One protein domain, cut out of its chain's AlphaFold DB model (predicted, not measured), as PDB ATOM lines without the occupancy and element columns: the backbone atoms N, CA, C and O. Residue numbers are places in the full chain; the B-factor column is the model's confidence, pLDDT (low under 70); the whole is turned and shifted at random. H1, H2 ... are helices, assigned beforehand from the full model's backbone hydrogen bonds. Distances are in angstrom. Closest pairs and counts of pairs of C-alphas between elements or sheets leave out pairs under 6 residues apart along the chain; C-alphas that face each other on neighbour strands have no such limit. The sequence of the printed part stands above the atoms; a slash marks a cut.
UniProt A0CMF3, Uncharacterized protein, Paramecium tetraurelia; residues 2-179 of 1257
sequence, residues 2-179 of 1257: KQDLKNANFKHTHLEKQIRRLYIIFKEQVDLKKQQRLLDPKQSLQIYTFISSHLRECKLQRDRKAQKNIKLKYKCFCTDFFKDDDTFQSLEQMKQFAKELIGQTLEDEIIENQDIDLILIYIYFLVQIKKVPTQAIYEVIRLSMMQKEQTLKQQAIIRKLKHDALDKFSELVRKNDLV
ATOM      1  N   LYS A   2      14.135  32.180  43.499       25.41
ATOM      2  CA  LYS A   2      13.933  33.581  43.034       25.41
ATOM      3  C   LYS A   2      14.552  34.642  43.974       25.41
ATOM      4  O   LYS A   2      14.951  35.706  43.520       25.41
ATOM      5  N   GLN A   3      14.663  34.322  45.269       28.84
ATOM      6  CA  GLN A   3      15.427  35.095  46.263       28.84
ATOM      7  C   GLN A   3      16.942  34.818  46.212       28.84
ATOM      8  O   GLN A   3      17.718  35.717  46.506       28.84
ATOM      9  N   ASP A   4      17.374  33.638  45.752       33.59
ATOM     10  CA  ASP A   4      18.807  33.304  45.629       33.59
ATOM     11  C   ASP A   4      19.443  33.939  44.384       33.59
ATOM     12  O   ASP A   4      20.620  34.272  44.398       33.59
ATOM     13  N   LEU A   5      18.657  34.161  43.322       35.16
ATOM     14  CA  LEU A   5      19.087  34.881  42.118       35.16
ATOM     15  C   LEU A   5      19.203  36.400  42.328       35.16
ATOM     16  O   LEU A   5      20.000  37.036  41.653       35.16
ATOM     17  N   LYS A   6      18.434  36.978  43.261       33.38
ATOM     18  CA  LYS A   6      18.468  38.420  43.569       33.38
ATOM     19  C   LYS A   6      19.486  38.812  44.643       33.38
ATOM     20  O   LYS A   6      19.903  39.961  44.663       33.38
ATOM     21  N   ASN A   7      19.869  37.887  45.529       32.69
ATOM     22  CA  ASN A   7      20.746  38.181  46.672       32.69
ATOM     23  C   ASN A   7      22.191  37.710  46.493       32.69
ATOM     24  O   ASN A   7      23.031  37.960  47.357       32.69
ATOM     25  N   ALA A   8      22.508  37.024  45.401       32.53
ATOM     26  CA  ALA A   8      23.875  36.641  45.122       32.53
ATOM     27  C   ALA A   8      24.536  37.722  44.264       32.53
ATOM     28  O   ALA A   8      24.306  37.818  43.063       32.53
ATOM     29  N   ASN A   9      25.419  38.495  44.897       36.72
ATOM     30  CA  ASN A   9      26.569  39.092  44.223       36.72
ATOM     31  C   ASN A   9      27.390  37.943  43.614       36.72
ATOM     32  O   ASN A   9      28.325  37.423  44.231       36.72
ATOM     33  N   PHE A  10      26.975  37.454  42.447       42.66
ATOM     34  CA  PHE A  10      27.640  36.356  41.770       42.66
ATOM     35  C   PHE A  10      28.963  36.874  41.221       42.66
ATOM     36  O   PHE A  10      29.006  37.664  40.286       42.66
ATOM     37  N   LYS A  11      30.073  36.397  41.788       47.00
ATOM     38  CA  LYS A  11      31.374  36.521  41.126       47.00
ATOM     39  C   LYS A  11      31.254  35.888  39.731       47.00
ATOM     40  O   LYS A  11      30.806  34.743  39.623       47.00
ATOM     41  N   HIS A  12      31.675  36.621  38.697       48.44
ATOM     42  CA  HIS A  12      31.582  36.281  37.265       48.44
ATOM     43  C   HIS A  12      31.978  34.830  36.913       48.44
ATOM     44  O   HIS A  12      31.416  34.220  36.004       48.44
ATOM     45  N   THR A  13      32.856  34.206  37.705       49.31
ATOM     46  CA  THR A  13      33.273  32.799  37.570       49.31
ATOM     47  C   THR A  13      32.138  31.767  37.685       49.31
ATOM     48  O   THR A  13      32.316  30.616  37.277       49.31
ATOM     49  N   HIS A  14      30.962  32.132  38.209       58.38
ATOM     50  CA  HIS A  14      29.824  31.216  38.332       58.38
ATOM     51  C   HIS A  14      28.890  31.182  37.114       58.38
ATOM     52  O   HIS A  14      28.289  30.129  36.881       58.38
ATOM     53  N   LEU A  15      28.793  32.252  36.315       53.50
ATOM     54  CA  LEU A  15      27.818  32.319  35.218       53.50
ATOM     55  C   LEU A  15      28.198  31.390  34.055       53.50
ATOM     56  O   LEU A  15      27.369  30.599  33.611       53.50
ATOM     57  N   GLU A  16      29.472  31.370  33.644       53.44
ATOM     58  CA  GLU A  16      29.981  30.430  32.627       53.44
ATOM     59  C   GLU A  16      29.672  28.978  32.998       53.44
ATOM     60  O   GLU A  16      29.166  28.188  32.196       53.44
ATOM     61  N   LYS A  17      29.985  28.620  34.249       61.75
ATOM     62  CA  LYS A  17      29.818  27.265  34.768       61.75
ATOM     63  C   LYS A  17      28.342  26.888  34.825       61.75
ATOM     64  O   LYS A  17      28.012  25.738  34.551       61.75
ATOM     65  N   GLN A  18      27.459  27.835  35.140       61.41
ATOM     66  CA  GLN A  18      26.014  27.622  35.136       61.41
ATOM     67  C   GLN A  18      25.448  27.499  33.721       61.41
ATOM     68  O   GLN A  18      24.673  26.579  33.491       61.41
ATOM     69  N   ILE A  19      25.871  28.324  32.761       58.19
ATOM     70  CA  ILE A  19      25.408  28.240  31.367       58.19
ATOM     71  C   ILE A  19      25.894  26.947  30.712       58.19
ATOM     72  O   ILE A  19      25.104  26.234  30.093       58.19
ATOM     73  N   ARG A  20      27.166  26.573  30.915       60.19
ATOM     74  CA  ARG A  20      27.682  25.268  30.474       60.19
ATOM     75  C   ARG A  20      26.931  24.122  31.126       60.19
ATOM     76  O   ARG A  20      26.566  23.180  30.435       60.19
ATOM     77  N   ARG A  21      26.675  24.201  32.433       69.50
ATOM     78  CA  ARG A  21      25.907  23.182  33.152       69.50
ATOM     79  C   ARG A  21      24.478  23.086  32.623       69.50
ATOM     80  O   ARG A  21      24.035  21.978  32.369       69.50
ATOM     81  N   LEU A  22      23.788  24.204  32.410       64.12
ATOM     82  CA  LEU A  22      22.443  24.237  31.835       64.12
ATOM     83  C   LEU A  22      22.439  23.628  30.433       64.12
ATOM     84  O   LEU A  22      21.608  22.773  30.159       64.12
ATOM     85  N   TYR A  23      23.394  23.988  29.574       64.56
ATOM     86  CA  TYR A  23      23.503  23.405  28.238       64.56
ATOM     87  C   TYR A  23      23.812  21.903  28.261       64.56
ATOM     88  O   TYR A  23      23.182  21.146  27.526       64.56
ATOM     89  N   ILE A  24      24.756  21.460  29.098       69.38
ATOM     90  CA  ILE A  24      25.089  20.038  29.268       69.38
ATOM     91  C   ILE A  24      23.858  19.277  29.750       69.38
ATOM     92  O   ILE A  24      23.508  18.273  29.142       69.38
ATOM     93  N   ILE A  25      23.152  19.808  30.751       68.94
ATOM     94  CA  ILE A  25      21.893  19.243  31.236       68.94
ATOM     95  C   ILE A  25      20.870  19.170  30.092       68.94
ATOM     96  O   ILE A  25      20.291  18.116  29.853       68.94
ATOM     97  N   PHE A  26      20.682  20.241  29.317       62.06
ATOM     98  CA  PHE A  26      19.796  20.232  28.147       62.06
ATOM     99  C   PHE A  26      20.187  19.159  27.127       62.06
ATOM    100  O   PHE A  26      19.316  18.479  26.586       62.06
ATOM    101  N   LYS A  27      21.482  18.995  26.852       65.12
ATOM    102  CA  LYS A  27      21.994  18.012  25.896       65.12
ATOM    103  C   LYS A  27      21.792  16.580  26.398       65.12
ATOM    104  O   LYS A  27      21.248  15.765  25.662       65.12
ATOM    105  N   GLU A  28      22.160  16.300  27.646       71.06
ATOM    106  CA  GLU A  28      21.981  14.994  28.294       71.06
ATOM    107  C   GLU A  28      20.510  14.573  28.299       71.06
ATOM    108  O   GLU A  28      20.185  13.461  27.893       71.06
ATOM    109  N   GLN A  29      19.596  15.479  28.658       63.84
ATOM    110  CA  GLN A  29      18.154  15.207  28.653       63.84
ATOM    111  C   GLN A  29      17.625  14.901  27.241       63.84
ATOM    112  O   GLN A  29      16.758  14.047  27.055       63.84
ATOM    113  N   VAL A  30      18.168  15.557  26.215       57.25
ATOM    114  CA  VAL A  30      17.815  15.280  24.816       57.25
ATOM    115  C   VAL A  30      18.320  13.920  24.360       57.25
ATOM    116  O   VAL A  30      17.578  13.193  23.697       57.25
ATOM    117  N   ASP A  31      19.557  13.580  24.704       67.56
ATOM    118  CA  ASP A  31      20.160  12.305  24.331       67.56
ATOM    119  C   ASP A  31      19.463  11.143  25.058       67.56
ATOM    120  O   ASP A  31      19.138  10.138  24.426       67.56
ATOM    121  N   LEU A  32      19.101  11.315  26.335       69.44
ATOM    122  CA  LEU A  32      18.285  10.357  27.092       69.44
ATOM    123  C   LEU A  32      16.900  10.157  26.464       69.44
ATOM    124  O   LEU A  32      16.477   9.015  26.283       69.44
ATOM    125  N   LYS A  33      16.220  11.235  26.044       58.56
ATOM    126  CA  LYS A  33      14.922  11.132  25.355       58.56
ATOM    127  C   LYS A  33      15.029  10.416  24.008       58.56
ATOM    128  O   LYS A  33      14.170   9.597  23.692       58.56
ATOM    129  N   LYS A  34      16.080  10.685  23.221       63.53
ATOM    130  CA  LYS A  34      16.353   9.959  21.965       63.53
ATOM    131  C   LYS A  34      16.590   8.468  22.206       63.53
ATOM    132  O   LYS A  34      16.187   7.652  21.389       63.53
ATOM    133  N   GLN A  35      17.213   8.127  23.329       75.44
ATOM    134  CA  GLN A  35      17.448   6.749  23.761       75.44
ATOM    135  C   GLN A  35      16.225   6.102  24.437       75.44
ATOM    136  O   GLN A  35      16.358   5.003  24.966       75.44
ATOM    137  N   GLN A  36      15.060   6.770  24.462       71.25
ATOM    138  CA  GLN A  36      13.852   6.331  25.179       71.25
ATOM    139  C   GLN A  36      14.093   6.033  26.674       71.25
ATOM    140  O   GLN A  36      13.393   5.230  27.286       71.25
ATOM    141  N   ARG A  37      15.093   6.679  27.285       71.75
ATOM    142  CA  ARG A  37      15.409   6.536  28.710       71.75
ATOM    143  C   ARG A  37      14.647   7.565  29.538       71.75
ATOM    144  O   ARG A  37      14.338   8.660  29.066       71.75
ATOM    145  N   LEU A  38      14.372   7.210  30.793       60.44
ATOM    146  CA  LEU A  38      13.762   8.113  31.768       60.44
ATOM    147  C   LEU A  38      14.653   9.345  31.972       60.44
ATOM    148  O   LEU A  38      15.851   9.235  32.237       60.44
ATOM    149  N   LEU A  39      14.042  10.517  31.824       65.81
ATOM    150  CA  LEU A  39      14.661  11.814  32.073       65.81
ATOM    151  C   LEU A  39      14.984  11.949  33.563       65.81
ATOM    152  O   LEU A  39      14.133  11.625  34.389       65.81
ATOM    153  N   ASP A  40      16.171  12.455  33.920       70.69
ATOM    154  CA  ASP A  40      16.455  12.814  35.319       70.69
ATOM    155  C   ASP A  40      15.499  13.953  35.743       70.69
ATOM    156  O   ASP A  40      15.603  15.080  35.228       70.69
ATOM    157  N   PRO A  41      14.552  13.691  36.666       67.50
ATOM    158  CA  PRO A  41      13.507  14.642  37.024       67.50
ATOM    159  C   PRO A  41      14.072  15.908  37.678       67.50
ATOM    160  O   PRO A  41      13.502  16.988  37.520       67.50
ATOM    161  N   LYS A  42      15.224  15.823  38.360       72.56
ATOM    162  CA  LYS A  42      15.846  16.975  39.033       72.56
ATOM    163  C   LYS A  42      16.397  17.980  38.025       72.56
ATOM    164  O   LYS A  42      16.248  19.190  38.195       72.56
ATOM    165  N   GLN A  43      17.025  17.474  36.974       68.12
ATOM    166  CA  GLN A  43      17.569  18.264  35.875       68.12
ATOM    167  C   GLN A  43      16.459  18.889  35.015       68.12
ATOM    168  O   GLN A  43      16.507  20.081  34.702       68.12
ATOM    169  N   SER A  44      15.417  18.111  34.708       62.19
ATOM    170  CA  SER A  44      14.231  18.595  33.989       62.19
ATOM    171  C   SER A  44      13.512  19.720  34.745       62.19
ATOM    172  O   SER A  44      13.134  20.729  34.148       62.19
ATOM    173  N   LEU A  45      13.397  19.606  36.073       71.38
ATOM    174  CA  LEU A  45      12.797  20.638  36.921       71.38
ATOM    175  C   LEU A  45      13.584  21.958  36.886       71.38
ATOM    176  O   LEU A  45      12.981  23.030  36.888       71.38
ATOM    177  N   GLN A  46      14.919  21.912  36.823       70.50
ATOM    178  CA  GLN A  46      15.749  23.122  36.734       70.50
ATOM    179  C   GLN A  46      15.518  23.879  35.423       70.50
ATOM    180  O   GLN A  46      15.311  25.093  35.448       70.50
ATOM    181  N   ILE A  47      15.484  23.157  34.301       66.50
ATOM    182  CA  ILE A  47      15.160  23.720  32.984       66.50
ATOM    183  C   ILE A  47      13.763  24.344  32.998       66.50
ATOM    184  O   ILE A  47      13.583  25.497  32.597       66.50
ATOM    185  N   TYR A  48      12.781  23.597  33.503       69.88
ATOM    186  CA  TYR A  48      11.399  24.053  33.568       69.88
ATOM    187  C   TYR A  48      11.252  25.297  34.453       69.88
ATOM    188  O   TYR A  48      10.531  26.228  34.100       69.88
ATOM    189  N   THR A  49      11.968  25.364  35.578       75.62
ATOM    190  CA  THR A  49      11.941  26.526  36.481       75.62
ATOM    191  C   THR A  49      12.517  27.775  35.813       75.62
ATOM    192  O   THR A  49      11.955  28.860  35.957       75.62
ATOM    193  N   PHE A  50      13.603  27.631  35.048       75.81
ATOM    194  CA  PHE A  50      14.204  28.733  34.296       75.81
ATOM    195  C   PHE A  50      13.250  29.276  33.219       75.81
ATOM    196  O   PHE A  50      12.925  30.464  33.226       75.81
ATOM    197  N   ILE A  51      12.720  28.393  32.363       74.69
ATOM    198  CA  ILE A  51      11.767  28.753  31.301       74.69
ATOM    199  C   ILE A  51      10.495  29.370  31.900       74.69
ATOM    200  O   ILE A  51      10.099  30.469  31.520       74.69
ATOM    201  N   SER A  52       9.874  28.706  32.880       74.81
ATOM    202  CA  SER A  52       8.624  29.177  33.493       74.81
ATOM    203  C   SER A  52       8.786  30.503  34.240       74.81
ATOM    204  O   SER A  52       7.853  31.307  34.249       74.81
ATOM    205  N   SER A  53       9.954  30.775  34.835       79.94
ATOM    206  CA  SER A  53      10.233  32.074  35.456       79.94
ATOM    207  C   SER A  53      10.221  33.196  34.421       79.94
ATOM    208  O   SER A  53       9.541  34.199  34.643       79.94
ATOM    209  N   HIS A  54      10.906  33.011  33.286       80.94
ATOM    210  CA  HIS A  54      10.904  34.000  32.208       80.94
ATOM    211  C   HIS A  54       9.509  34.175  31.602       80.94
ATOM    212  O   HIS A  54       9.067  35.303  31.417       80.94
ATOM    213  N   LEU A  55       8.770  33.087  31.355       76.44
ATOM    214  CA  LEU A  55       7.407  33.175  30.820       76.44
ATOM    215  C   LEU A  55       6.474  33.952  31.748       76.44
ATOM    216  O   LEU A  55       5.746  34.830  31.286       76.44
ATOM    217  N   ARG A  56       6.542  33.707  33.063       79.44
ATOM    218  CA  ARG A  56       5.791  34.492  34.056       79.44
ATOM    219  C   ARG A  56       6.176  35.968  34.016       79.44
ATOM    220  O   ARG A  56       5.310  36.824  34.156       79.44
ATOM    221  N   GLU A  57       7.455  36.274  33.837       80.06
ATOM    222  CA  GLU A  57       7.943  37.648  33.772       80.06
ATOM    223  C   GLU A  57       7.557  38.357  32.468       80.06
ATOM    224  O   GLU A  57       7.010  39.457  32.533       80.06
ATOM    225  N   CYS A  58       7.728  37.727  31.299       77.00
ATOM    226  CA  CYS A  58       7.269  38.287  30.024       77.00
ATOM    227  C   CYS A  58       5.735  38.441  30.022       77.00
ATOM    228  O   CYS A  58       5.250  39.477  29.574       77.00
ATOM    229  N   LYS A  59       4.965  37.506  30.605       78.69
ATOM    230  CA  LYS A  59       3.506  37.646  30.794       78.69
ATOM    231  C   LYS A  59       3.162  38.863  31.653       78.69
ATOM    232  O   LYS A  59       2.465  39.752  31.182       78.69
ATOM    233  N   LEU A  60       3.770  38.995  32.838       80.06
ATOM    234  CA  LEU A  60       3.596  40.174  33.699       80.06
ATOM    235  C   LEU A  60       3.973  41.484  32.993       80.06
ATOM    236  O   LEU A  60       3.323  42.508  33.200       80.06
ATOM    237  N   GLN A  61       5.022  41.487  32.168       74.75
ATOM    238  CA  GLN A  61       5.402  42.662  31.388       74.75
ATOM    239  C   GLN A  61       4.407  42.975  30.265       74.75
ATOM    240  O   GLN A  61       4.157  44.155  30.019       74.75
ATOM    241  N   ARG A  62       3.854  41.965  29.580       69.81
ATOM    242  CA  ARG A  62       2.786  42.151  28.585       69.81
ATOM    243  C   ARG A  62       1.528  42.699  29.252       69.81
ATOM    244  O   ARG A  62       1.025  43.721  28.799       69.81
ATOM    245  N   ASP A  63       1.111  42.120  30.375       74.50
ATOM    246  CA  ASP A  63      -0.074  42.540  31.132       74.50
ATOM    247  C   ASP A  63       0.063  43.985  31.633       74.50
ATOM    248  O   ASP A  63      -0.823  44.813  31.425       74.50
ATOM    249  N   ARG A  64       1.225  44.346  32.201       74.19
ATOM    250  CA  ARG A  64       1.528  45.730  32.617       74.19
ATOM    251  C   ARG A  64       1.481  46.730  31.465       74.19
ATOM    252  O   ARG A  64       1.262  47.913  31.709       74.19
ATOM    253  N   LYS A  65       1.737  46.297  30.230       64.25
ATOM    254  CA  LYS A  65       1.729  47.164  29.042       64.25
ATOM    255  C   LYS A  65       0.354  47.245  28.406       64.25
ATOM    256  O   LYS A  65      -0.038  48.346  28.038       64.25
ATOM    257  N   ALA A  66      -0.389  46.140  28.374       68.88
ATOM    258  CA  ALA A  66      -1.809  46.134  28.039       68.88
ATOM    259  C   ALA A  66      -2.586  47.081  28.971       68.88
ATOM    260  O   ALA A  66      -3.404  47.864  28.510       68.88
ATOM    261  N   GLN A  67      -2.239  47.108  30.262       72.06
ATOM    262  CA  GLN A  67      -2.804  48.057  31.229       72.06
ATOM    263  C   GLN A  67      -2.368  49.518  31.011       72.06
ATOM    264  O   GLN A  67      -3.062  50.425  31.461       72.06
ATOM    265  N   LYS A  68      -1.226  49.770  30.355       78.75
ATOM    266  CA  LYS A  68      -0.653  51.120  30.176       78.75
ATOM    267  C   LYS A  68      -0.766  51.681  28.752       78.75
ATOM    268  O   LYS A  68      -0.325  52.803  28.536       78.75
ATOM    269  N   ASN A  69      -1.307  50.935  27.783       63.69
ATOM    270  CA  ASN A  69      -1.356  51.307  26.358       63.69
ATOM    271  C   ASN A  69       0.001  51.742  25.754       63.69
ATOM    272  O   ASN A  69       0.053  52.522  24.805       63.69
ATOM    273  N   ILE A  70       1.123  51.239  26.278       63.59
ATOM    274  CA  ILE A  70       2.460  51.594  25.776       63.59
ATOM    275  C   ILE A  70       2.822  50.654  24.621       63.59
ATOM    276  O   ILE A  70       2.996  49.451  24.838       63.59
ATOM    277  N   LYS A  71       2.994  51.193  23.403       46.72
ATOM    278  CA  LYS A  71       3.574  50.444  22.276       46.72
ATOM    279  C   LYS A  71       5.013  50.058  22.616       46.72
ATOM    280  O   LYS A  71       5.854  50.912  22.888       46.72
ATOM    281  N   LEU A  72       5.295  48.760  22.608       46.28
ATOM    282  CA  LEU A  72       6.658  48.266  22.741       46.28
ATOM    283  C   LEU A  72       7.483  48.617  21.515       46.28
ATOM    284  O   LEU A  72       7.034  48.403  20.395       46.28
ATOM    285  N   LYS A  73       8.728  49.040  21.739       45.41
ATOM    286  CA  LYS A  73       9.731  49.101  20.672       45.41
ATOM    287  C   LYS A  73      10.172  47.698  20.211       45.41
ATOM    288  O   LYS A  73      10.593  47.556  19.074       45.41
ATOM    289  N   TYR A  74      10.018  46.667  21.058       51.62
ATOM    290  CA  TYR A  74      10.410  45.282  20.761       51.62
ATOM    291  C   TYR A  74       9.334  44.269  21.181       51.62
ATOM    292  O   TYR A  74       8.906  44.240  22.340       51.62
ATOM    293  N   LYS A  75       8.897  43.425  20.238       61.94
ATOM    294  CA  LYS A  75       8.019  42.270  20.488       61.94
ATOM    295  C   LYS A  75       8.825  41.216  21.269       61.94
ATOM    296  O   LYS A  75       9.929  40.873  20.864       61.94
ATOM    297  N   CYS A  76       8.318  40.740  22.412       70.75
ATOM    298  CA  CYS A  76       8.963  39.663  23.186       70.75
ATOM    299  C   CYS A  76       8.981  38.398  22.312       70.75
ATOM    300  O   CYS A  76       7.901  37.925  21.967       70.75
ATOM    301  N   PHE A  77      10.157  37.838  21.992       79.81
ATOM    302  CA  PHE A  77      10.297  36.679  21.083       79.81
ATOM    303  C   PHE A  77       9.463  35.463  21.516       79.81
ATOM    304  O   PHE A  77       9.134  34.610  20.702       79.81
ATOM    305  N   CYS A  78       9.068  35.395  22.793       80.94
ATOM    306  CA  CYS A  78       8.126  34.407  23.303       80.94
ATOM    307  C   CYS A  78       6.859  34.286  22.438       80.94
ATOM    308  O   CYS A  78       6.348  33.187  22.292       80.94
ATOM    309  N   THR A  79       6.342  35.377  21.862       79.38
ATOM    310  CA  THR A  79       5.135  35.322  21.013       79.38
ATOM    311  C   THR A  79       5.299  34.448  19.780       79.38
ATOM    312  O   THR A  79       4.310  33.954  19.263       79.38
ATOM    313  N   ASP A  80       6.533  34.246  19.323       81.19
ATOM    314  CA  ASP A  80       6.822  33.449  18.133       81.19
ATOM    315  C   ASP A  80       6.774  31.938  18.447       81.19
ATOM    316  O   ASP A  80       6.820  31.113  17.541       81.19
ATOM    317  N   PHE A  81       6.664  31.569  19.733       81.69
ATOM    318  CA  PHE A  81       6.639  30.183  20.209       81.69
ATOM    319  C   PHE A  81       5.304  29.756  20.842       81.69
ATOM    320  O   PHE A  81       5.130  28.564  21.085       81.69
ATOM    321  N   PHE A  82       4.373  30.682  21.109       78.25
ATOM    322  CA  PHE A  82       3.082  30.378  21.744       78.25
ATOM    323  C   PHE A  82       1.916  30.832  20.862       78.25
ATOM    324  O   PHE A  82       1.698  32.033  20.706       78.25
ATOM    325  N   LYS A  83       1.150  29.866  20.341       66.38
ATOM    326  CA  LYS A  83      -0.203  30.076  19.810       66.38
ATOM    327  C   LYS A  83      -1.182  29.679  20.936       66.38
ATOM    328  O   LYS A  83      -1.292  28.510  21.282       66.38
ATOM    329  N   ASP A  84      -1.748  30.684  21.599       66.06
ATOM    330  CA  ASP A  84      -2.891  30.668  22.535       66.06
ATOM    331  C   ASP A  84      -2.818  29.935  23.900       66.06
ATOM    332  O   ASP A  84      -3.345  30.483  24.868       66.06
ATOM    333  N   ASP A  85      -2.101  28.815  24.068       69.00
ATOM    334  CA  ASP A  85      -2.191  27.996  25.307       69.00
ATOM    335  C   ASP A  85      -0.958  28.017  26.243       69.00
ATOM    336  O   ASP A  85      -0.824  27.164  27.121       69.00
ATOM    337  N   ASP A  86      -0.018  28.959  26.089       71.31
ATOM    338  CA  ASP A  86       1.248  29.006  26.864       71.31
ATOM    339  C   ASP A  86       2.045  27.659  26.833       71.31
ATOM    340  O   ASP A  86       2.942  27.426  27.652       71.31
ATOM    341  N   THR A  87       1.758  26.763  25.875       75.81
ATOM    342  CA  THR A  87       2.437  25.468  25.680       75.81
ATOM    343  C   THR A  87       3.284  25.458  24.406       75.81
ATOM    344  O   THR A  87       2.965  26.109  23.415       75.81
ATOM    345  N   PHE A  88       4.398  24.719  24.432       76.81
ATOM    346  CA  PHE A  88       5.213  24.483  23.237       76.81
ATOM    347  C   PHE A  88       4.601  23.349  22.417       76.81
ATOM    348  O   PHE A  88       4.338  22.280  22.970       76.81
ATOM    349  N   GLN A  89       4.465  23.531  21.104       80.06
ATOM    350  CA  GLN A  89       3.908  22.497  20.224       80.06
ATOM    351  C   GLN A  89       4.874  21.312  20.071       80.06
ATOM    352  O   GLN A  89       4.456  20.181  19.832       80.06
ATOM    353  N   SER A  90       6.183  21.543  20.234       83.06
ATOM    354  CA  SER A  90       7.193  20.488  20.149       83.06
ATOM    355  C   SER A  90       8.394  20.707  21.074       83.06
ATOM    356  O   SER A  90       8.708  21.814  21.521       83.06
ATOM    357  N   LEU A  91       9.133  19.624  21.337       75.25
ATOM    358  CA  LEU A  91      10.418  19.694  22.043       75.25
ATOM    359  C   LEU A  91      11.451  20.527  21.259       75.25
ATOM    360  O   LEU A  91      12.313  21.153  21.870       75.25
ATOM    361  N   GLU A  92      11.386  20.524  19.925       79.56
ATOM    362  CA  GLU A  92      12.248  21.331  19.050       79.56
ATOM    363  C   GLU A  92      12.035  22.827  19.325       79.56
ATOM    364  O   GLU A  92      12.995  23.550  19.601       79.56
ATOM    365  N   GLN A  93      10.769  23.259  19.360       82.25
ATOM    366  CA  GLN A  93      10.383  24.631  19.688       82.25
ATOM    367  C   GLN A  93      10.830  25.020  21.097       82.25
ATOM    368  O   GLN A  93      11.420  26.080  21.271       82.25
ATOM    369  N   MET A  94      10.652  24.142  22.093       80.06
ATOM    370  CA  MET A  94      11.139  24.392  23.456       80.06
ATOM    371  C   MET A  94      12.667  24.565  23.506       80.06
ATOM    372  O   MET A  94      13.169  25.434  24.219       80.06
ATOM    373  N   LYS A  95      13.434  23.765  22.750       79.62
ATOM    374  CA  LYS A  95      14.897  23.928  22.662       79.62
ATOM    375  C   LYS A  95      15.269  25.253  22.019       79.62
ATOM    376  O   LYS A  95      16.189  25.910  22.497       79.62
ATOM    377  N   GLN A  96      14.603  25.611  20.926       84.50
ATOM    378  CA  GLN A  96      14.879  26.858  20.229       84.50
ATOM    379  C   GLN A  96      14.545  28.054  21.124       84.50
ATOM    380  O   GLN A  96      15.380  28.936  21.284       84.50
ATOM    381  N   PHE A  97      13.409  28.003  21.817       85.81
ATOM    382  CA  PHE A  97      13.037  28.976  22.834       85.81
ATOM    383  C   PHE A  97      14.106  29.108  23.925       85.81
ATOM    384  O   PHE A  97      14.538  30.213  24.237       85.81
ATOM    385  N   ALA A  98      14.578  27.991  24.487       81.62
ATOM    386  CA  ALA A  98      15.606  28.014  25.524       81.62
ATOM    387  C   ALA A  98      16.928  28.618  25.024       81.62
ATOM    388  O   ALA A  98      17.589  29.339  25.769       81.62
ATOM    389  N   LYS A  99      17.313  28.354  23.769       86.12
ATOM    390  CA  LYS A  99      18.495  28.972  23.153       86.12
ATOM    391  C   LYS A  99      18.329  30.480  22.992       86.12
ATOM    392  O   LYS A  99      19.251  31.203  23.351       86.12
ATOM    393  N   GLU A 100      17.194  30.947  22.475       86.25
ATOM    394  CA  GLU A 100      16.940  32.388  22.339       86.25
ATOM    395  C   GLU A 100      16.899  33.068  23.711       86.25
ATOM    396  O   GLU A 100      17.519  34.108  23.889       86.25
ATOM    397  N   LEU A 101      16.294  32.426  24.715       83.81
ATOM    398  CA  LEU A 101      16.258  32.941  26.081       83.81
ATOM    399  C   LEU A 101      17.658  33.083  26.699       83.81
ATOM    400  O   LEU A 101      17.977  34.118  27.280       83.81
ATOM    401  N   ILE A 102      18.496  32.048  26.585       83.06
ATOM    402  CA  ILE A 102      19.881  32.092  27.083       83.06
ATOM    403  C   ILE A 102      20.687  33.146  26.316       83.06
ATOM    404  O   ILE A 102      21.437  33.894  26.935       83.06
ATOM    405  N   GLY A 103      20.521  33.211  24.991       86.69
ATOM    406  CA  GLY A 103      21.166  34.209  24.141       86.69
ATOM    407  C   GLY A 103      20.810  35.631  24.560       86.69
ATOM    408  O   GLY A 103      21.713  36.411  24.831       86.69
ATOM    409  N   GLN A 104      19.519  35.927  24.718       84.62
ATOM    410  CA  GLN A 104      19.048  37.237  25.160       84.62
ATOM    411  C   GLN A 104      19.550  37.579  26.567       84.62
ATOM    412  O   GLN A 104      20.015  38.685  26.795       84.62
ATOM    413  N   THR A 105      19.523  36.623  27.501       80.62
ATOM    414  CA  THR A 105      20.022  36.858  28.868       80.62
ATOM    415  C   THR A 105      21.512  37.215  28.857       80.62
ATOM    416  O   THR A 105      21.943  38.099  29.586       80.62
ATOM    417  N   LEU A 106      22.308  36.544  28.017       83.88
ATOM    418  CA  LEU A 106      23.721  36.874  27.825       83.88
ATOM    419  C   LEU A 106      23.912  38.250  27.177       83.88
ATOM    420  O   LEU A 106      24.804  38.983  27.588       83.88
ATOM    421  N   GLU A 107      23.106  38.596  26.173       86.81
ATOM    422  CA  GLU A 107      23.149  39.904  25.508       86.81
ATOM    423  C   GLU A 107      22.820  41.044  26.480       86.81
ATOM    424  O   GLU A 107      23.575  42.013  26.542       86.81
ATOM    425  N   ASP A 108      21.757  40.898  27.274       81.81
ATOM    426  CA  ASP A 108      21.341  41.871  28.287       81.81
ATOM    427  C   ASP A 108      22.462  42.086  29.328       81.81
ATOM    428  O   ASP A 108      22.881  43.218  29.573       81.81
ATOM    429  N   GLU A 109      23.048  41.003  29.852       82.19
ATOM    430  CA  GLU A 109      24.172  41.060  30.803       82.19
ATOM    431  C   GLU A 109      25.451  41.668  30.197       82.19
ATOM    432  O   GLU A 109      26.216  42.344  30.891       82.19
ATOM    433  N   ILE A 110      25.714  41.449  28.902       85.12
ATOM    434  CA  ILE A 110      26.844  42.069  28.192       85.12
ATOM    435  C   ILE A 110      26.624  43.574  28.034       85.12
ATOM    436  O   ILE A 110      27.575  44.342  28.192       85.12
ATOM    437  N   ILE A 111      25.399  44.001  27.715       84.19
ATOM    438  CA  ILE A 111      25.053  45.422  27.579       84.19
ATOM    439  C   ILE A 111      25.232  46.141  28.921       84.19
ATOM    440  O   ILE A 111      25.762  47.253  28.939       84.19
ATOM    441  N   GLU A 112      24.836  45.506  30.025       84.06
ATOM    442  CA  GLU A 112      24.948  46.079  31.369       84.06
ATOM    443  C   GLU A 112      26.394  46.106  31.890       84.06
ATOM    444  O   GLU A 112      26.841  47.138  32.392       84.06
ATOM    445  N   ASN A 113      27.146  45.007  31.750       83.69
ATOM    446  CA  ASN A 113      28.444  44.850  32.421       83.69
ATOM    447  C   ASN A 113      29.671  45.102  31.529       83.69
ATOM    448  O   ASN A 113      30.754  45.360  32.053       83.69
ATOM    449  N   GLN A 114      29.544  44.982  30.201       85.31
ATOM    450  CA  GLN A 114      30.652  45.045  29.228       85.31
ATOM    451  C   GLN A 114      31.855  44.124  29.547       85.31
ATOM    452  O   GLN A 114      32.984  44.385  29.130       85.31
ATOM    453  N   ASP A 115      31.625  43.028  30.274       87.19
ATOM    454  CA  ASP A 115      32.666  42.080  30.679       87.19
ATOM    455  C   ASP A 115      33.158  41.239  29.485       87.19
ATOM    456  O   ASP A 115      32.383  40.568  28.798       87.19
ATOM    457  N   ILE A 116      34.475  41.240  29.258       89.12
ATOM    458  CA  ILE A 116      35.144  40.488  28.188       89.12
ATOM    459  C   ILE A 116      34.871  38.992  28.325       89.12
ATOM    460  O   ILE A 116      34.621  38.325  27.320       89.12
ATOM    461  N   ASP A 117      34.913  38.453  29.543       85.88
ATOM    462  CA  ASP A 117      34.740  37.020  29.756       85.88
ATOM    463  C   ASP A 117      33.301  36.604  29.405       85.88
ATOM    464  O   ASP A 117      33.105  35.578  28.748       85.88
ATOM    465  N   LEU A 118      32.303  37.448  29.706       86.19
ATOM    466  CA  LEU A 118      30.917  37.262  29.258       86.19
ATOM    467  C   LEU A 118      30.789  37.285  27.732       86.19
ATOM    468  O   LEU A 118      30.131  36.409  27.167       86.19
ATOM    469  N   ILE A 119      31.463  38.217  27.051       91.62
ATOM    470  CA  ILE A 119      31.467  38.274  25.581       91.62
ATOM    471  C   ILE A 119      32.095  37.000  24.992       91.62
ATOM    472  O   ILE A 119      31.556  36.429  24.044       91.62
ATOM    473  N   LEU A 120      33.194  36.493  25.564       91.12
ATOM    474  CA  LEU A 120      33.821  35.239  25.120       91.12
ATOM    475  C   LEU A 120      32.896  34.028  25.311       91.12
ATOM    476  O   LEU A 120      32.820  33.166  24.431       91.12
ATOM    477  N   ILE A 121      32.175  33.967  26.435       87.69
ATOM    478  CA  ILE A 121      31.175  32.924  26.713       87.69
ATOM    479  C   ILE A 121      30.034  32.997  25.703       87.69
ATOM    480  O   ILE A 121      29.604  31.967  25.180       87.69
ATOM    481  N   TYR A 122      29.571  34.204  25.400       92.69
ATOM    482  CA  TYR A 122      28.510  34.437  24.438       92.69
ATOM    483  C   TYR A 122      28.923  34.057  23.014       92.69
ATOM    484  O   TYR A 122      28.213  33.302  22.356       92.69
ATOM    485  N   ILE A 123      30.122  34.438  22.567       94.00
ATOM    486  CA  ILE A 123      30.682  33.985  21.286       94.00
ATOM    487  C   ILE A 123      30.736  32.453  21.230       94.00
ATOM    488  O   ILE A 123      30.306  31.843  20.249       94.00
ATOM    489  N   TYR A 124      31.241  31.806  22.286       90.75
ATOM    490  CA  TYR A 124      31.282  30.347  22.362       90.75
ATOM    491  C   TYR A 124      29.877  29.734  22.262       90.75
ATOM    492  O   TYR A 124      29.673  28.763  21.527       90.75
ATOM    493  N   PHE A 125      28.897  30.318  22.956       90.38
ATOM    494  CA  PHE A 125      27.492  29.929  22.885       90.38
ATOM    495  C   PHE A 125      26.937  30.058  21.457       90.38
ATOM    496  O   PHE A 125      26.316  29.115  20.958       90.38
ATOM    497  N   LEU A 126      27.215  31.163  20.758       93.00
ATOM    498  CA  LEU A 126      26.774  31.381  19.379       93.00
ATOM    499  C   LEU A 126      27.324  30.317  18.419       93.00
ATOM    500  O   LEU A 126      26.562  29.757  17.625       93.00
ATOM    501  N   VAL A 127      28.615  29.986  18.524       90.75
ATOM    502  CA  VAL A 127      29.266  28.987  17.656       90.75
ATOM    503  C   VAL A 127      28.787  27.568  17.969       90.75
ATOM    504  O   VAL A 127      28.395  26.830  17.063       90.75
ATOM    505  N   GLN A 128      28.816  27.164  19.242       85.62
ATOM    506  CA  GLN A 128      28.659  25.756  19.631       85.62
ATOM    507  C   GLN A 128      27.205  25.353  19.904       85.62
ATOM    508  O   GLN A 128      26.830  24.202  19.665       85.62
ATOM    509  N   ILE A 129      26.383  26.279  20.410       85.88
ATOM    510  CA  ILE A 129      25.040  25.987  20.932       85.88
ATOM    511  C   ILE A 129      23.956  26.545  20.005       85.88
ATOM    512  O   ILE A 129      23.098  25.786  19.529       85.88
ATOM    513  N   LYS A 130      24.002  27.856  19.721       87.62
ATOM    514  CA  LYS A 130      23.041  28.523  18.824       87.62
ATOM    515  C   LYS A 130      23.267  28.120  17.363       87.62
ATOM    516  O   LYS A 130      22.298  27.990  16.625       87.62
ATOM    517  N   LYS A 131      24.519  27.814  16.989       91.12
ATOM    518  CA  LYS A 131      24.974  27.508  15.618       91.12
ATOM    519  C   LYS A 131      24.724  28.664  14.645       91.12
ATOM    520  O   LYS A 131      24.344  28.441  13.498       91.12
ATOM    521  N   VAL A 132      24.964  29.890  15.108       93.44
ATOM    522  CA  VAL A 132      24.839  31.118  14.310       93.44
ATOM    523  C   VAL A 132      26.238  31.712  14.121       93.44
ATOM    524  O   VAL A 132      26.647  32.608  14.863       93.44
ATOM    525  N   PRO A 133      27.031  31.186  13.165       94.88
ATOM    526  CA  PRO A 133      28.417  31.612  12.997       94.88
ATOM    527  C   PRO A 133      28.536  33.056  12.490       94.88
ATOM    528  O   PRO A 133      29.548  33.694  12.744       94.88
ATOM    529  N   THR A 134      27.512  33.602  11.825       95.19
ATOM    530  CA  THR A 134      27.473  35.002  11.368       95.19
ATOM    531  C   THR A 134      27.518  35.982  12.538       95.19
ATOM    532  O   THR A 134      28.381  36.860  12.572       95.19
ATOM    533  N   GLN A 135      26.654  35.784  13.536       95.25
ATOM    534  CA  GLN A 135      26.632  36.583  14.762       95.25
ATOM    535  C   GLN A 135      27.929  36.387  15.553       95.25
ATOM    536  O   GLN A 135      28.510  37.352  16.039       95.25
ATOM    537  N   ALA A 136      28.443  35.153  15.617       96.12
ATOM    538  CA  ALA A 136      29.709  34.875  16.289       96.12
ATOM    539  C   ALA A 136      30.899  35.605  15.642       96.12
ATOM    540  O   ALA A 136      31.724  36.167  16.357       96.12
ATOM    541  N   ILE A 137      30.993  35.625  14.305       96.44
ATOM    542  CA  ILE A 137      32.037  36.367  13.579       96.44
ATOM    543  C   ILE A 137      31.931  37.861  13.880       96.44
ATOM    544  O   ILE A 137      32.945  38.484  14.199       96.44
ATOM    545  N   TYR A 138      30.718  38.420  13.806       96.06
ATOM    546  CA  TYR A 138      30.458  39.820  14.140       96.06
ATOM    547  C   TYR A 138      30.975  40.156  15.546       96.06
ATOM    548  O   TYR A 138      31.777  41.075  15.707       96.06
ATOM    549  N   GLU A 139      30.595  39.358  16.545       95.25
ATOM    550  CA  GLU A 139      30.974  39.563  17.944       95.25
ATOM    551  C   GLU A 139      32.476  39.408  18.194       95.25
ATOM    552  O   GLU A 139      33.084  40.220  18.890       95.25
ATOM    553  N   VAL A 140      33.111  38.411  17.575       95.06
ATOM    554  CA  VAL A 140      34.562  38.204  17.667       95.06
ATOM    555  C   VAL A 140      35.333  39.373  17.065       95.06
ATOM    556  O   VAL A 140      36.326  39.821  17.645       95.06
ATOM    557  N   ILE A 141      34.921  39.855  15.889       94.12
ATOM    558  CA  ILE A 141      35.597  40.975  15.231       94.12
ATOM    559  C   ILE A 141      35.385  42.250  16.047       94.12
ATOM    560  O   ILE A 141      36.367  42.940  16.327       94.12
ATOM    561  N   ARG A 142      34.156  42.503  16.513       93.25
ATOM    562  CA  ARG A 142      33.830  43.614  17.418       93.25
ATOM    563  C   ARG A 142      34.724  43.596  18.657       93.25
ATOM    564  O   ARG A 142      35.403  44.582  18.930       93.25
ATOM    565  N   LEU A 143      34.820  42.453  19.339       92.69
ATOM    566  CA  LEU A 143      35.681  42.287  20.512       92.69
ATOM    567  C   LEU A 143      37.164  42.525  20.184       92.69
ATOM    568  O   LEU A 143      37.890  43.109  20.986       92.69
ATOM    569  N   SER A 144      37.624  42.109  18.999       90.81
ATOM    570  CA  SER A 144      39.008  42.336  18.562       90.81
ATOM    571  C   SER A 144      39.330  43.801  18.245       90.81
ATOM    572  O   SER A 144      40.492  44.190  18.327       90.81
ATOM    573  N   MET A 145      38.322  44.615  17.908       88.50
ATOM    574  CA  MET A 145      38.481  46.052  17.664       88.50
ATOM    575  C   MET A 145      38.462  46.873  18.961       88.50
ATOM    576  O   MET A 145      39.087  47.930  19.016       88.50
ATOM    577  N   MET A 146      37.763  46.406  20.001       85.44
ATOM    578  CA  MET A 146      37.488  47.211  21.195       85.44
ATOM    579  C   MET A 146      38.693  47.445  22.123       85.44
ATOM    580  O   MET A 146      38.661  48.432  22.853       85.44
ATOM    581  N   GLN A 147      39.749  46.613  22.151       71.31
ATOM    582  CA  GLN A 147      40.775  46.746  23.205       71.31
ATOM    583  C   GLN A 147      42.212  46.369  22.820       71.31
ATOM    584  O   GLN A 147      42.472  45.333  22.211       71.31
ATOM    585  N   LYS A 148      43.163  47.195  23.285       70.44
ATOM    586  CA  LYS A 148      44.618  46.991  23.164       70.44
ATOM    587  C   LYS A 148      45.241  46.189  24.326       70.44
ATOM    588  O   LYS A 148      46.361  45.717  24.176       70.44
ATOM    589  N   GLU A 149      44.534  45.989  25.443       79.19
ATOM    590  CA  GLU A 149      45.078  45.407  26.689       79.19
ATOM    591  C   GLU A 149      44.490  44.026  27.035       79.19
ATOM    592  O   GLU A 149      44.086  43.751  28.159       79.19
ATOM    593  N   GLN A 150      44.419  43.119  26.060       85.19
ATOM    594  CA  GLN A 150      43.983  41.742  26.318       85.19
ATOM    595  C   GLN A 150      45.139  40.894  26.850       85.19
ATOM    596  O   GLN A 150      46.237  40.908  26.282       85.19
ATOM    597  N   THR A 151      44.883  40.081  27.877       90.75
ATOM    598  CA  THR A 151      45.864  39.085  28.337       90.75
ATOM    599  C   THR A 151      46.190  38.095  27.211       90.75
ATOM    600  O   THR A 151      45.332  37.770  26.388       90.75
ATOM    601  N   LEU A 152      47.410  37.543  27.181       89.81
ATOM    602  CA  LEU A 152      47.799  36.535  26.175       89.81
ATOM    603  C   LEU A 152      46.826  35.343  26.132       89.81
ATOM    604  O   LEU A 152      46.540  34.808  25.060       89.81
ATOM    605  N   LYS A 153      46.268  34.963  27.291       89.38
ATOM    606  CA  LYS A 153      45.236  33.925  27.402       89.38
ATOM    607  C   LYS A 153      43.960  34.320  26.652       89.38
ATOM    608  O   LYS A 153      43.465  33.524  25.858       89.38
ATOM    609  N   GLN A 154      43.447  35.532  26.863       88.12
ATOM    610  CA  GLN A 154      42.268  36.035  26.148       88.12
ATOM    611  C   GLN A 154      42.534  36.152  24.647       88.12
ATOM    612  O   GLN A 154      41.715  35.698  23.857       88.12
ATOM    613  N   GLN A 155      43.707  36.644  24.235       89.81
ATOM    614  CA  GLN A 155      44.081  36.699  22.817       89.81
ATOM    615  C   GLN A 155      44.093  35.306  22.170       89.81
ATOM    616  O   GLN A 155      43.617  35.142  21.045       89.81
ATOM    617  N   ALA A 156      44.605  34.289  22.871       90.12
ATOM    618  CA  ALA A 156      44.583  32.908  22.396       90.12
ATOM    619  C   ALA A 156      43.150  32.361  22.281       90.12
ATOM    620  O   ALA A 156      42.818  31.733  21.273       90.12
ATOM    621  N   ILE A 157      42.285  32.643  23.263       87.31
ATOM    622  CA  ILE A 157      40.865  32.257  23.227       87.31
ATOM    623  C   ILE A 157      40.149  32.951  22.065       87.31
ATOM    624  O   ILE A 157      39.470  32.279  21.296       87.31
ATOM    625  N   ILE A 158      40.347  34.258  21.879       91.25
ATOM    626  CA  ILE A 158      39.757  35.030  20.777       91.25
ATOM    627  C   ILE A 158      40.203  34.463  19.434       91.25
ATOM    628  O   ILE A 158      39.363  34.220  18.574       91.25
ATOM    629  N   ARG A 159      41.502  34.187  19.249       92.44
ATOM    630  CA  ARG A 159      42.013  33.562  18.016       92.44
ATOM    631  C   ARG A 159      41.367  32.203  17.751       92.44
ATOM    632  O   ARG A 159      41.015  31.931  16.608       92.44
ATOM    633  N   LYS A 160      41.175  31.383  18.789       93.19
ATOM    634  CA  LYS A 160      40.501  30.087  18.666       93.19
ATOM    635  C   LYS A 160      39.022  30.244  18.302       93.19
ATOM    636  O   LYS A 160      38.595  29.682  17.306       93.19
ATOM    637  N   LEU A 161      38.264  31.047  19.051       90.62
ATOM    638  CA  LEU A 161      36.838  31.282  18.788       90.62
ATOM    639  C   LEU A 161      36.600  31.883  17.402       90.62
ATOM    640  O   LEU A 161      35.634  31.538  16.731       90.62
ATOM    641  N   LYS A 162      37.510  32.744  16.949       93.81
ATOM    642  CA  LYS A 162      37.516  33.300  15.597       93.81
ATOM    643  C   LYS A 162      37.678  32.236  14.527       93.81
ATOM    644  O   LYS A 162      36.934  32.247  13.552       93.81
ATOM    645  N   HIS A 163      38.648  31.344  14.702       94.94
ATOM    646  CA  HIS A 163      38.861  30.232  13.787       94.94
ATOM    647  C   HIS A 163      37.641  29.307  13.768       94.94
ATOM    648  O   HIS A 163      37.102  29.063  12.696       94.94
ATOM    649  N   ASP A 164      37.128  28.925  14.942       92.75
ATOM    650  CA  ASP A 164      35.932  28.085  15.064       92.75
ATOM    651  C   ASP A 164      34.714  28.733  14.370       92.75
ATOM    652  O   ASP A 164      33.962  28.062  13.664       92.75
ATOM    653  N   ALA A 165      34.518  30.048  14.532       94.69
ATOM    654  CA  ALA A 165      33.424  30.779  13.898       94.69
ATOM    655  C   ALA A 165      33.570  30.841  12.364       94.69
ATOM    656  O   ALA A 165      32.591  30.613  11.650       94.69
ATOM    657  N   LEU A 166      34.780  31.095  11.848       95.38
ATOM    658  CA  LEU A 166      35.077  31.102  10.408       95.38
ATOM    659  C   LEU A 166      34.934  29.710   9.775       95.38
ATOM    660  O   LEU A 166      34.412  29.587   8.665       95.38
ATOM    661  N   ASP A 167      35.336  28.661  10.487       95.12
ATOM    662  CA  ASP A 167      35.198  27.279  10.034       95.12
ATOM    663  C   ASP A 167      33.720  26.882   9.967       95.12
ATOM    664  O   ASP A 167      33.254  26.375   8.945       95.12
ATOM    665  N   LYS A 168      32.935  27.203  11.008       94.31
ATOM    666  CA  LYS A 168      31.480  26.981  11.002       94.31
ATOM    667  C   LYS A 168      30.752  27.805   9.952       94.31
ATOM    668  O   LYS A 168      29.796  27.313   9.355       94.31
ATOM    669  N   PHE A 169      31.209  29.021   9.678       93.75
ATOM    670  CA  PHE A 169      30.693  29.814   8.570       93.75
ATOM    671  C   PHE A 169      30.994  29.162   7.215       93.75
ATOM    672  O   PHE A 169      30.103  29.046   6.378       93.75
ATOM    673  N   SER A 170      32.212  28.653   7.023       91.75
ATOM    674  CA  SER A 170      32.608  27.940   5.804       91.75
ATOM    675  C   SER A 170      31.804  26.649   5.605       91.75
ATOM    676  O   SER A 170      31.360  26.360   4.492       91.75
ATOM    677  N   GLU A 171      31.539  25.895   6.680       92.25
ATOM    678  CA  GLU A 171      30.633  24.738   6.659       92.25
ATOM    679  C   GLU A 171      29.213  25.134   6.232       92.25
ATOM    680  O   GLU A 171      28.615  24.463   5.390       92.25
ATOM    681  N   LEU A 172      28.681  26.226   6.787       89.44
ATOM    682  CA  LEU A 172      27.352  26.745   6.464       89.44
ATOM    683  C   LEU A 172      27.263  27.230   5.007       89.44
ATOM    684  O   LEU A 172      26.255  26.981   4.345       89.44
ATOM    685  N   VAL A 173      28.319  27.846   4.474       88.50
ATOM    686  CA  VAL A 173      28.413  28.220   3.056       88.50
ATOM    687  C   VAL A 173      28.418  26.975   2.164       88.50
ATOM    688  O   VAL A 173      27.663  26.916   1.196       88.50
ATOM    689  N   ARG A 174      29.220  25.959   2.513       88.88
ATOM    690  CA  ARG A 174      29.313  24.703   1.753       88.88
ATOM    691  C   ARG A 174      28.002  23.917   1.774       88.88
ATOM    692  O   ARG A 174      27.627  23.348   0.758       88.88
ATOM    693  N   LYS A 175      27.301  23.889   2.912       88.25
ATOM    694  CA  LYS A 175      26.032  23.161   3.073       88.25
ATOM    695  C   LYS A 175      24.911  23.725   2.192       88.25
ATOM    696  O   LYS A 175      24.053  22.965   1.769       88.25
ATOM    697  N   ASN A 176      24.915  25.031   1.931       84.12
ATOM    698  CA  ASN A 176      23.886  25.698   1.129       84.12
ATOM    699  C   ASN A 176      24.233  25.785  -0.374       84.12
ATOM    700  O   ASN A 176      23.544  26.507  -1.085       84.12
ATOM    701  N   ASP A 177      25.311  25.127  -0.830       82.31
ATOM    702  CA  ASP A 177      25.825  25.138  -2.216       82.31
ATOM    703  C   ASP A 177      25.764  26.514  -2.905       82.31
ATOM    704  O   ASP A 177      25.252  26.698  -4.010       82.31
ATOM    705  N   LEU A 178      26.271  27.535  -2.212       84.38
ATOM    706  CA  LEU A 178      26.211  28.908  -2.700       84.38
ATOM    707  C   LEU A 178      27.162  29.079  -3.901       84.38
ATOM    708  O   LEU A 178      28.337  29.417  -3.731       84.38
ATOM    709  N   VAL A 179      26.651  28.884  -5.121       83.00
ATOM    710  CA  VAL A 179      27.399  28.944  -6.397       83.00
ATOM    711  C   VAL A 179      28.268  30.203  -6.499       83.00
ATOM    712  O   VAL A 179      29.421  30.147  -6.937       83.00
TER     713      VAL A 179
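AT A GLANCE: This is residues 2 to 179 of the 1257 residues of an uncharacterized protein of Paramecium tetraurelia (UniProt A0CMF3). Five helices, H2, H5, H6, H7 and H8, make an up-and-down bundle, each running against the one before, with H6 in its middle; the long H3 crosses steeply beside H2 and H5, away from H7 and H8. Residues 3 to 11, 63 to 69 and 173 to 179 stick out. The printed part has 178 residues with eight named helices, H1 to H8 in chain order, and no named strand: all helix. It is only just compact, close to loose, with a radius of gyration of the C-alphas of 18.4 A and spans of 47 by 42 by 38 A.

HOW THE PARTS SIT: Start at H1, residues 2 to 7, which touches no helix. In H2, residues 13 to 34, look at residues 22 to 29, which alone touch H3, residues 41 to 66, only just about perpendicular at 70.0 degrees; the closest C-alphas, Ile 25 and Gln 43, are 6.4 A apart. H4, residues 77 to 80, is close but not clearly touching H5, residues 91 to 113; their closest C-alphas, Cys 78 and Phe 97, are 7.3 A apart. H5 forms a helical hairpin with the hub, H6, residues 116 to 130, at 16 degrees; the closest C-alphas, Lys 99 and Lys 130, are 6.3 A apart. H6 only just touches H2, with 3 pairs of C-alphas within 8 A, the closest Glu 16 and Ile 121 at 6.5 A. H7, residues 133 to 146, forms a hairpin with H8, residues 152 to 175; their closest C-alphas, Pro 133 and Ala 165, are 5.2 A apart. Every O i to N i+4 pair is within hydrogen-bond range in H3, H5, H7 and H8, against 1 of 2 in H1, 17 of 18 in H2 and 10 of 11 in H6; H4 is too short for one.

IN THESE COORDINATES: Find C-alpha 2 at (13.933, 33.581, 43.034), where H1 begins. H2 spans 32.4 A, H3 36.2 A, H5 32.6 A; H8 runs 34.4 A to C-alpha 175 at (26.032, 23.161, 3.073).

THE WHOLE: The C-alphas farthest apart, Gln 3 and Val 179, are 54.4 A apart. The printed part has no cut and no long link. Its mean pLDDT is 76.5; 52 residues are under 70, among them 2 to 27.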